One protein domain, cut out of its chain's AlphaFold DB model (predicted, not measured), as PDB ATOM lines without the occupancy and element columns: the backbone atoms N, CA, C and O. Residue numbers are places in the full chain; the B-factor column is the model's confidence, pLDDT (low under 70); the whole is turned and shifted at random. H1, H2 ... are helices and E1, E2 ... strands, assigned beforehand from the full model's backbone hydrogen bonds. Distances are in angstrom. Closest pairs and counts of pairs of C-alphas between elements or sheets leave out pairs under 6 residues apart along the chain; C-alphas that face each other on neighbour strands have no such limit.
ATOM      1  N   GLU A 103     166.048 261.869 297.663       95.62
ATOM      2  CA  GLU A 103     167.456 261.462 297.676       95.62
ATOM      3  C   GLU A 103     167.591 259.969 297.972       95.62
ATOM      4  O   GLU A 103     168.334 259.272 297.280       95.62
ATOM      5  N   ALA A 104     166.837 259.462 298.954       95.81
ATOM      6  CA  ALA A 104     166.813 258.042 299.289       95.81
ATOM      7  C   ALA A 104     166.277 257.206 298.119       95.81
ATOM      8  O   ALA A 104     166.826 256.148 297.813       95.81
ATOM      9  N   TYR A 105     165.253 257.702 297.419       94.44
ATOM     10  CA  TYR A 105     164.756 257.058 296.208       94.44
ATOM     11  C   TYR A 105     165.807 257.058 295.094       94.44
ATOM     12  O   TYR A 105     166.083 256.023 294.495       94.44
ATOM     13  N   GLY A 106     166.466 258.196 294.857       92.19
ATOM     14  CA  GLY A 106     167.535 258.314 293.868       92.19
ATOM     15  C   GLY A 106     168.716 257.384 294.154       92.19
ATOM     16  O   GLY A 106     169.271 256.801 293.227       92.19
ATOM     17  N   GLN A 107     169.086 257.193 295.425       93.56
ATOM     18  CA  GLN A 107     170.096 256.205 295.813       93.56
ATOM     19  C   GLN A 107     169.635 254.773 295.531       93.56
ATOM     20  O   GLN A 107     170.393 254.020 294.927       93.56
ATOM     21  N   GLN A 108     168.395 254.412 295.882       92.88
ATOM     22  CA  GLN A 108     167.841 253.090 295.557       92.88
ATOM     23  C   GLN A 108     167.870 252.815 294.048       92.88
ATOM     24  O   GLN A 108     168.243 251.718 293.636       92.88
ATOM     25  N   LEU A 109     167.521 253.810 293.225       91.69
ATOM     26  CA  LEU A 109     167.591 253.690 291.769       91.69
ATOM     27  C   LEU A 109     169.034 253.479 291.296       91.69
ATOM     28  O   LEU A 109     169.288 252.526 290.570       91.69
ATOM     29  N   ARG A 110     169.998 254.292 291.744       92.19
ATOM     30  CA  ARG A 110     171.410 254.102 291.359       92.19
ATOM     31  C   ARG A 110     171.934 252.726 291.774       92.19
ATOM     32  O   ARG A 110     172.517 252.032 290.957       92.19
ATOM     33  N   THR A 111     171.659 252.280 292.998       91.56
ATOM     34  CA  THR A 111     172.074 250.944 293.458       91.56
ATOM     35  C   THR A 111     171.465 249.817 292.629       91.56
ATOM     36  O   THR A 111     172.119 248.803 292.416       91.56
ATOM     37  N   ARG A 112     170.219 249.967 292.171       92.31
ATOM     38  CA  ARG A 112     169.538 248.940 291.379       92.31
ATOM     39  C   ARG A 112     170.003 248.903 289.925       92.31
ATOM     40  O   ARG A 112     170.155 247.819 289.375       92.31
ATOM     41  N   TYR A 113     170.138 250.072 289.305       93.88
ATOM     42  CA  TYR A 113     170.298 250.199 287.856       93.88
ATOM     43  C   TYR A 113     171.756 250.365 287.411       93.88
ATOM     44  O   TYR A 113     172.045 250.146 286.237       93.88
ATOM     45  N   THR A 114     172.677 250.746 288.304       95.88
ATOM     46  CA  THR A 114     174.096 250.871 287.955       95.88
ATOM     47  C   THR A 114     174.774 249.503 287.898       95.88
ATOM     48  O   THR A 114     174.695 248.725 288.847       95.88
ATOM     49  N   PHE A 115     175.497 249.238 286.810       95.94
ATOM     50  CA  PHE A 115     176.356 248.061 286.665       95.94
ATOM     51  C   PHE A 115     177.805 248.457 286.352       95.94
ATOM     52  O   PHE A 115     178.068 249.555 285.870       95.94
ATOM     53  N   GLU A 116     178.755 247.563 286.631       96.69
ATOM     54  CA  GLU A 116     180.171 247.782 286.321       96.69
ATOM     55  C   GLU A 116     180.460 247.426 284.857       96.69
ATOM     56  O   GLU A 116     180.358 246.262 284.460       96.69
ATOM     57  N   LEU A 117     180.870 248.409 284.057       96.69
ATOM     58  CA  LEU A 117     181.304 248.212 282.679       96.69
ATOM     59  C   LEU A 117     182.804 247.895 282.653       96.69
ATOM     60  O   LEU A 117     183.656 248.764 282.472       96.69
ATOM     61  N   SER A 118     183.123 246.617 282.841       94.06
ATOM     62  CA  SER A 118     184.494 246.100 282.907       94.06
ATOM     63  C   SER A 118     184.723 244.947 281.923       94.06
ATOM     64  O   SER A 118     183.813 244.525 281.213       94.06
ATOM     65  N   GLY A 119     185.964 244.456 281.831       94.31
ATOM     66  CA  GLY A 119     186.306 243.334 280.945       94.31
ATOM     67  C   GLY A 119     186.287 243.668 279.450       94.31
ATOM     68  O   GLY A 119     186.261 242.758 278.627       94.31
ATOM     69  N   LEU A 120     186.311 244.958 279.099       97.06
ATOM     70  CA  LEU A 120     186.278 245.419 277.712       97.06
ATOM     71  C   LEU A 120     187.585 245.117 276.967       97.06
ATOM     72  O   LEU A 120     188.686 245.329 277.491       97.06
ATOM     73  N   SER A 121     187.452 244.712 275.706       97.38
ATOM     74  CA  SER A 121     188.543 244.722 274.730       97.38
ATOM     75  C   SER A 121     189.008 246.151 274.428       97.38
ATOM     76  O   SER A 121     188.292 247.123 274.669       97.38
ATOM     77  N   ASP A 122     190.198 246.303 273.845       97.62
ATOM     78  CA  ASP A 122     190.740 247.627 273.506       97.62
ATOM     79  C   ASP A 122     189.857 248.393 272.510       97.62
ATOM     80  O   ASP A 122     189.722 249.612 272.604       97.62
ATOM     81  N   ALA A 123     189.206 247.680 271.585       96.69
ATOM     82  CA  ALA A 123     188.277 248.278 270.631       96.69
ATOM     83  C   ALA A 123     187.004 248.799 271.320       96.69
ATOM     84  O   ALA A 123     186.562 249.908 271.030       96.69
ATOM     85  N   GLU A 124     186.434 248.032 272.254       97.31
ATOM     86  CA  GLU A 124     185.273 248.454 273.049       97.31
ATOM     87  C   GLU A 124     185.634 249.614 273.979       97.31
ATOM     88  O   GLU A 124     184.903 250.601 274.041       97.31
ATOM     89  N   ARG A 125     186.800 249.545 274.631       96.81
ATOM     90  CA  ARG A 125     187.320 250.621 275.481       96.81
ATOM     91  C   ARG A 125     187.446 251.927 274.700       96.81
ATOM     92  O   ARG A 125     186.952 252.959 275.143       96.81
ATOM     93  N   ASN A 126     188.013 251.870 273.496       95.25
ATOM     94  CA  ASN A 126     188.143 253.037 272.626       95.25
ATOM     95  C   ASN A 126     186.783 253.649 272.246       95.25
ATOM     96  O   ASN A 126     186.673 254.870 272.122       95.25
ATOM     97  N   LEU A 127     185.746 252.826 272.053       95.50
ATOM     98  CA  LEU A 127     184.390 253.313 271.791       95.50
ATOM     99  C   LEU A 127     183.796 254.018 273.012       95.50
ATOM    100  O   LEU A 127     183.239 255.102 272.854       95.50
ATOM    101  N   VAL A 128     183.942 253.438 274.207       95.69
ATOM    102  CA  VAL A 128     183.475 254.049 275.461       95.69
ATOM    103  C   VAL A 128     184.187 255.377 275.711       95.69
ATOM    104  O   VAL A 128     183.525 256.384 275.939       95.69
ATOM    105  N   GLU A 129     185.512 255.423 275.560       95.31
ATOM    106  CA  GLU A 129     186.313 256.647 275.707       95.31
ATOM    107  C   GLU A 129     185.898 257.748 274.718       95.31
ATOM    108  O   GLU A 129     185.817 258.924 275.075       95.31
ATOM    109  N   LYS A 130     185.578 257.379 273.472       94.38
ATOM    110  CA  LYS A 130     185.007 258.319 272.496       94.38
ATOM    111  C   LYS A 130     183.614 258.787 272.906       94.38
ATOM    112  O   LYS A 130     183.317 259.968 272.747       94.38
ATOM    113  N   ALA A 131     182.778 257.885 273.420       93.50
ATOM    114  CA  ALA A 131     181.411 258.181 273.834       93.50
ATOM    115  C   ALA A 131     181.346 259.151 275.025       93.50
ATOM    116  O   ALA A 131     180.550 260.083 274.983       93.50
ATOM    117  N   ILE A 132     182.207 258.979 276.037       94.38
ATOM    118  CA  ILE A 132     182.317 259.904 277.186       94.38
ATOM    119  C   ILE A 132     183.049 261.207 276.826       94.38
ATOM    120  O   ILE A 132     182.964 262.206 277.541       94.38
ATOM    121  N   GLY A 133     183.794 261.203 275.719       91.75
ATOM    122  CA  GLY A 133     184.503 262.366 275.216       91.75
ATOM    123  C   GLY A 133     183.565 263.471 274.721       91.75
ATOM    124  O   GLY A 133     182.406 263.254 274.383       91.75
ATOM    125  N   LYS A 134     184.112 264.684 274.589       89.75
ATOM    126  CA  LYS A 134     183.381 265.914 274.222       89.75
ATOM    127  C   LYS A 134     182.464 265.792 272.995       89.75
ATOM    128  O   LYS A 134     181.468 266.503 272.912       89.75
ATOM    129  N   TYR A 135     182.836 264.964 272.022       88.19
ATOM    130  CA  TYR A 135     182.137 264.844 270.740       88.19
ATOM    131  C   TYR A 135     181.271 263.584 270.631       88.19
ATOM    132  O   TYR A 135     180.549 263.438 269.645       88.19
ATOM    133  N   GLY A 136     181.330 262.693 271.624       88.75
ATOM    134  CA  GLY A 136     180.673 261.395 271.586       88.75
ATOM    135  C   GLY A 136     181.208 260.457 270.498       88.75
ATOM    136  O   GLY A 136     182.085 260.792 269.691       88.75
ATOM    137  N   TYR A 137     180.643 259.253 270.461       87.12
ATOM    138  CA  TYR A 137     180.853 258.312 269.369       87.12
ATOM    139  C   TYR A 137     179.850 258.594 268.247       87.12
ATOM    140  O   TYR A 137     178.642 258.596 268.476       87.12
ATOM    141  N   ASN A 138     180.350 258.803 267.030       87.12
ATOM    142  CA  ASN A 138     179.533 259.021 265.840       87.12
ATOM    143  C   ASN A 138     179.938 258.022 264.754       87.12
ATOM    144  O   ASN A 138     181.118 257.699 264.605       87.12
ATOM    145  N   ILE A 139     178.954 257.553 263.992       88.06
ATOM    146  CA  ILE A 139     179.171 256.744 262.793       88.06
ATOM    147  C   ILE A 139     179.012 257.674 261.596       88.06
ATOM    148  O   ILE A 139     177.987 258.345 261.462       88.06
ATOM    149  N   ASP A 140     180.030 257.718 260.738       87.00
ATOM    150  CA  ASP A 140     180.010 258.551 259.540       87.00
ATOM    151  C   ASP A 140     178.843 258.194 258.615       87.00
ATOM    152  O   ASP A 140     178.311 257.080 258.612       87.00
ATOM    153  N   ARG A 141     178.450 259.148 257.770       86.75
ATOM    154  CA  ARG A 141     177.369 258.944 256.806       86.75
ATOM    155  C   ARG A 141     177.713 257.798 255.848       86.75
ATOM    156  O   ARG A 141     178.672 257.893 255.090       86.75
ATOM    157  N   GLY A 142     176.892 256.747 255.850       86.88
ATOM    158  CA  GLY A 142     177.130 255.531 255.059       86.88
ATOM    159  C   GLY A 142     178.066 254.517 255.728       86.88
ATOM    160  O   GLY A 142     178.313 253.459 255.157       86.88
ATOM    161  N   GLY A 143     178.561 254.815 256.930       86.69
ATOM    162  CA  GLY A 143     179.275 253.871 257.779       86.69
ATOM    163  C   GLY A 143     178.334 252.868 258.448       86.69
ATOM    164  O   GLY A 143     177.126 253.082 258.549       86.69
ATOM    165  N   SER A 144     178.904 251.759 258.914       91.06
ATOM    166  CA  SER A 144     178.204 250.741 259.704       91.06
ATOM    167  C   SER A 144     178.841 250.623 261.089       91.06
ATOM    168  O   SER A 144     180.047 250.858 261.213       91.06
ATOM    169  N   PRO A 145     178.074 250.260 262.133       91.62
ATOM    170  CA  PRO A 145     178.650 250.010 263.445       91.62
ATOM    171  C   PRO A 145     179.661 248.862 263.392       91.62
ATOM    172  O   PRO A 145     179.466 247.884 262.671       91.62
ATOM    173  N   SER A 146     180.734 248.988 264.169       93.25
ATOM    174  CA  SER A 146     181.749 247.936 264.300       93.25
ATOM    175  C   SER A 146     181.249 246.750 265.135       93.25
ATOM    176  O   SER A 146     180.289 246.875 265.897       93.25
ATOM    177  N   ASP A 147     181.943 245.615 265.075       95.88
ATOM    178  CA  ASP A 147     181.645 244.465 265.943       95.88
ATOM    179  C   ASP A 147     181.763 244.816 267.434       95.88
ATOM    180  O   ASP A 147     180.950 244.372 268.242       95.88
ATOM    181  N   ALA A 148     182.722 245.678 267.790       96.31
ATOM    182  CA  ALA A 148     182.878 246.190 269.150       96.31
ATOM    183  C   ALA A 148     181.650 246.995 269.609       96.31
ATOM    184  O   ALA A 148     181.224 246.872 270.755       96.31
ATOM    185  N   PHE A 149     181.022 247.762 268.710       95.50
ATOM    186  CA  PHE A 149     179.770 248.456 269.020       95.50
ATOM    187  C   PHE A 149     178.657 247.452 269.339       95.50
ATOM    188  O   PHE A 149     177.990 247.565 270.364       95.50
ATOM    189  N   TRP A 150     178.475 246.434 268.496       95.00
ATOM    190  CA  TRP A 150     177.447 245.415 268.723       95.00
ATOM    191  C   TRP A 150     177.707 244.565 269.966       95.00
ATOM    192  O   TRP A 150     176.757 244.139 270.623       95.00
ATOM    193  N   SER A 151     178.972 244.329 270.304       95.81
ATOM    194  CA  SER A 151     179.367 243.660 271.542       95.81
ATOM    195  C   SER A 151     178.964 244.476 272.776       95.81
ATOM    196  O   SER A 151     178.284 243.945 273.656       95.81
ATOM    197  N   LEU A 152     179.230 245.789 272.789       95.31
ATOM    198  CA  LEU A 152     178.762 246.687 273.854       95.31
ATOM    199  C   LEU A 152     177.235 246.673 273.983       95.31
ATOM    200  O   LEU A 152     176.721 246.541 275.089       95.31
ATOM    201  N   ILE A 153     176.493 246.723 272.872       92.56
ATOM    202  CA  ILE A 153     175.024 246.632 272.919       92.56
ATOM    203  C   ILE A 153     174.564 245.347 273.620       92.56
ATOM    204  O   ILE A 153     173.640 245.398 274.430       92.56
ATOM    205  N   LYS A 154     175.217 244.207 273.363       93.00
ATOM    206  CA  LYS A 154     174.886 242.940 274.035       93.00
ATOM    207  C   LYS A 154     175.163 242.984 275.534       93.00
ATOM    208  O   LYS A 154     174.388 242.394 276.278       93.00
ATOM    209  N   ILE A 155     176.231 243.655 275.970       94.25
ATOM    210  CA  ILE A 155     176.517 243.856 277.398       94.25
ATOM    211  C   ILE A 155     175.393 244.680 278.025       94.25
ATOM    212  O   ILE A 155     174.763 244.234 278.975       94.25
ATOM    213  N   PHE A 156     175.065 245.838 277.447       92.50
ATOM    214  CA  PHE A 156     174.019 246.716 277.979       92.50
ATOM    215  C   PHE A 156     172.651 246.018 278.028       92.50
ATOM    216  O   PHE A 156     171.953 246.114 279.029       92.50
ATOM    217  N   GLN A 157     172.299 245.227 277.011       90.69
ATOM    218  CA  GLN A 157     171.046 244.459 276.978       90.69
ATOM    219  C   GLN A 157     170.933 243.364 278.053       90.69
ATOM    220  O   GLN A 157     169.836 242.854 278.274       90.69
ATOM    221  N   GLN A 158     172.030 242.986 278.717       91.75
ATOM    222  CA  GLN A 158     171.991 242.071 279.865       91.75
ATOM    223  C   GLN A 158     171.610 242.776 281.173       91.75
ATOM    224  O   GLN A 158     171.355 242.106 282.173       91.75
ATOM    225  N   HIS A 159     171.555 244.109 281.174       91.81
ATOM    226  CA  HIS A 159     171.274 244.921 282.348       91.81
ATOM    227  C   HIS A 159     169.915 245.622 282.246       91.81
ATOM    228  O   HIS A 159     169.366 245.836 281.166       91.81
ATOM    229  N   GLU A 160     169.342 245.957 283.402       89.25
ATOM    230  CA  GLU A 160     168.063 246.664 283.468       89.25
ATOM    231  C   GLU A 160     168.277 248.142 283.104       89.25
ATOM    232  O   GLU A 160     169.100 248.822 283.714       89.25
ATOM    233  N   ALA A 161     167.527 248.653 282.127       88.56
ATOM    234  CA  ALA A 161     167.534 250.074 281.791       88.56
ATOM    235  C   ALA A 161     166.564 250.862 282.682       88.56
ATOM    236  O   ALA A 161     165.496 250.375 283.059       88.56
ATOM    237  N   VAL A 162     166.885 252.129 282.935       87.75
ATOM    238  CA  VAL A 162     165.943 253.104 283.489       87.75
ATOM    239  C   VAL A 162     165.009 253.556 282.362       87.75
ATOM    240  O   VAL A 162     165.403 254.351 281.505       87.75
ATOM    241  N   ALA A 163     163.780 253.039 282.352       80.94
ATOM    242  CA  ALA A 163     162.759 253.333 281.341       80.94
ATOM    243  C   ALA A 163     161.548 254.067 281.942       80.94
ATOM    244  O   ALA A 163     161.200 253.869 283.106       80.94
ATOM    245  N   ASP A 164     160.874 254.894 281.138       62.81
ATOM    246  CA  ASP A 164     159.718 255.710 281.546       62.81
ATOM    247  C   ASP A 164     158.368 254.965 281.462       62.81
ATOM    248  O   ASP A 164     157.300 255.574 281.531       62.81
ATOM    249  N   GLY A 165     158.398 253.632 281.359       56.47
ATOM    250  CA  GLY A 165     157.211 252.776 281.399       56.47
ATOM    251  C   GLY A 165     156.335 252.824 280.144       56.47
ATOM    252  O   GLY A 165     155.282 252.187 280.126       56.47
ATOM    253  N   LYS A 166     156.743 253.539 279.088       53.78
ATOM    254  CA  LYS A 166     156.106 253.425 277.771       53.78
ATOM    255  C   LYS A 166     156.606 252.160 277.084       53.78
ATOM    256  O   LYS A 166     157.806 251.906 277.045       53.78
ATOM    257  N   GLU A 167     155.688 251.366 276.538       48.62
ATOM    258  CA  GLU A 167     156.041 250.240 275.670       48.62
ATOM    259  C   GLU A 167     156.821 250.770 274.455       48.62
ATOM    260  O   GLU A 167     156.262 251.366 273.537       48.62
ATOM    261  N   GLY A 168     158.142 250.615 274.489       49.81
ATOM    262  CA  GLY A 168     159.064 251.115 273.478       49.81
ATOM    263  C   GLY A 168     160.501 250.980 273.976       49.81
ATOM    264  O   GLY A 168     160.778 251.172 275.153       49.81
ATOM    265  N   VAL A 169     161.412 250.584 273.091       54.06
ATOM    266  CA  VAL A 169     162.799 250.146 273.364       54.06
ATOM    267  C   VAL A 169     163.717 251.328 273.722       54.06
ATOM    268  O   VAL A 169     164.770 251.526 273.121       54.06
ATOM    269  N   THR A 170     163.297 252.179 274.653       63.91
ATOM    270  CA  THR A 170     164.019 253.390 275.043       63.91
ATOM    271  C   THR A 170     164.224 253.409 276.545       63.91
ATOM    272  O   THR A 170     163.270 253.359 277.318       63.91
ATOM    273  N   GLY A 171     165.482 253.493 276.956       74.12
ATOM    274  CA  GLY A 171     165.875 253.542 278.353       74.12
ATOM    275  C   GLY A 171     167.304 254.048 278.469       74.12
ATOM    276  O   GLY A 171     168.102 253.888 277.545       74.12
ATOM    277  N   ASN A 172     167.604 254.683 279.596       88.44
ATOM    278  CA  ASN A 172     168.957 255.108 279.927       88.44
ATOM    279  C   ASN A 172     169.615 254.030 280.783       88.44
ATOM    280  O   ASN A 172     168.978 253.460 281.668       88.44
ATOM    281  N   TYR A 173     170.889 253.767 280.535       92.06
ATOM    282  CA  TYR A 173     171.681 252.865 281.357       92.06
ATOM    283  C   TYR A 173     172.600 253.686 282.242       92.06
ATOM    284  O   TYR A 173     173.115 254.706 281.796       92.06
ATOM    285  N   LEU A 174     172.789 253.227 283.476       94.69
ATOM    286  CA  LEU A 174     173.808 253.758 284.366       94.69
ATOM    287  C   LEU A 174     174.947 252.751 284.416       94.69
ATOM    288  O   LEU A 174     174.723 251.586 284.747       94.69
ATOM    289  N   ALA A 175     176.157 253.190 284.103       95.38
ATOM    290  CA  ALA A 175     177.318 252.311 284.088       95.38
ATOM    291  C   ALA A 175     178.483 252.946 284.839       95.38
ATOM    292  O   ALA A 175     178.802 254.116 284.638       95.38
ATOM    293  N   THR A 176     179.144 252.163 285.685       96.81
ATOM    294  CA  THR A 176     180.442 252.538 286.239       96.81
ATOM    295  C   THR A 176     181.522 252.150 285.241       96.81
ATOM    296  O   THR A 176     181.626 250.987 284.856       96.81
ATOM    297  N   TYR A 177     182.331 253.117 284.826       96.94
ATOM    298  CA  TYR A 177     183.500 252.917 283.983       96.94
ATOM    299  C   TYR A 177     184.663 253.723 284.565       96.94
ATOM    300  O   TYR A 177     184.521 254.914 284.838       96.94
ATOM    301  N   ASP A 178     185.794 253.057 284.806       94.31
ATOM    302  CA  ASP A 178     186.983 253.644 285.447       94.31
ATOM    303  C   ASP A 178     186.669 254.363 286.780       94.31
ATOM    304  O   ASP A 178     187.105 255.479 287.062       94.31
ATOM    305  N   GLY A 179     185.818 253.733 287.600       94.00
ATOM    306  CA  GLY A 179     185.418 254.246 288.914       94.00
ATOM    307  C   GLY A 179     184.451 255.438 288.888       94.00
ATOM    308  O   GLY A 179     184.122 255.968 289.951       94.00
ATOM    309  N   GLN A 180     183.974 255.856 287.714       94.75
ATOM    310  CA  GLN A 180     182.998 256.936 287.559       94.75
ATOM    311  C   GLN A 180     181.692 256.417 286.964       94.75
ATOM    312  O   GLN A 180     181.702 255.572 286.076       94.75
ATOM    313  N   VAL A 181     180.565 256.933 287.456       93.44
ATOM    314  CA  VAL A 181     179.236 256.587 286.940       93.44
ATOM    315  C   VAL A 181     178.865 257.543 285.813       93.44
ATOM    316  O   VAL A 181     178.917 258.760 286.007       93.44
ATOM    317  N   TYR A 182     178.457 256.974 284.683       91.88
ATOM    318  CA  TYR A 182     177.931 257.656 283.502       91.88
ATOM    319  C   TYR A 182     176.463 257.296 283.278       91.88
ATOM    320  O   TYR A 182     176.074 256.150 283.620       91.88
TER     321      TYR A 182
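This is residues 103 to 182 of the 182 residues of an uncharacterized protein of Haladaptatus sp. W1 (UniProt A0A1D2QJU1). Two short parallel strands, E1 and E2, lie side by side between helix H1, whose residues 103 to 108 stick out at one end, and a V of two helices, H2 and H3, which meet near their first residues toward the other end. Long loops join H2 to H3 and H3 to E2, and residues 139 to 145 of the first loop also stick out. The printed part has 80 residues with three named helices and two named strands, in the order H1, E1, H2, H3, E2; under half of the residues, 39, are in these elements, and the class is mostly helix. It is only just loose, close to compact, with a radius of gyration of the C-alphas of 14.0 A and spans of 43 by 32 by 24 A.

Find C-alpha 103 at (167.456, 261.462, 297.676); from there H1, residues 103 to 113, runs 15.2 A. Read straight on into E1, residues 114 to 116, 7.0 A long. H2, residues 122 to 132, begins at C-alpha 122, (190.740, 247.627, 273.506), and measures 15.3 A. H3, residues 147 to 156, measures 14.4 A. Look last for E2, residues 174 to 177, which runs 9.7 A and ends at C-alpha 177, (183.500, 252.917, 283.983).

Start at the sheet, where E1 and E2 are parallel neighbours with 27 degrees between their directions. C-alphas 114 and 174 face each other at 4.6 A. N 115 and O 174 are 3.2 A apart and N 176 and O 115 are 2.8 A apart, both within hydrogen-bond range. Residues 176 to 177 of E2 also pair, antiparallel, with residues 180 to 181. The closest C-alphas of H1 and E2 are those of Tyr 113 and Leu 174, 6.1 A apart. E1, H2, H3 and E2 form a strand-helix-strand unit, two parallel neighbour strands with helices between them along the chain, and its crossover is right-handed. H2 and H3 touch, closest at the C-alphas of Glu 124 and Ala 148, 5.1 A apart. They run the same way at a steep tilt of 67 degrees. H1 is apart from both H2 and H3. In H1, H2 and H3 every O i to N i+4 pair is within hydrogen-bond range.

The C-alphas of Ala 104 and Gly 142, the two farthest apart, are 45.5 A from each other. The printed part has no cut and ends at residue 182, the chain's last residue. The links H1 to E1 and E1 to H2 are tight; H2 to H3, with 14 residues between them, and H3 to E2, with 17, are long. The mean pLDDT of the printed part is 89.4, and residues 164 to 170 are under 70.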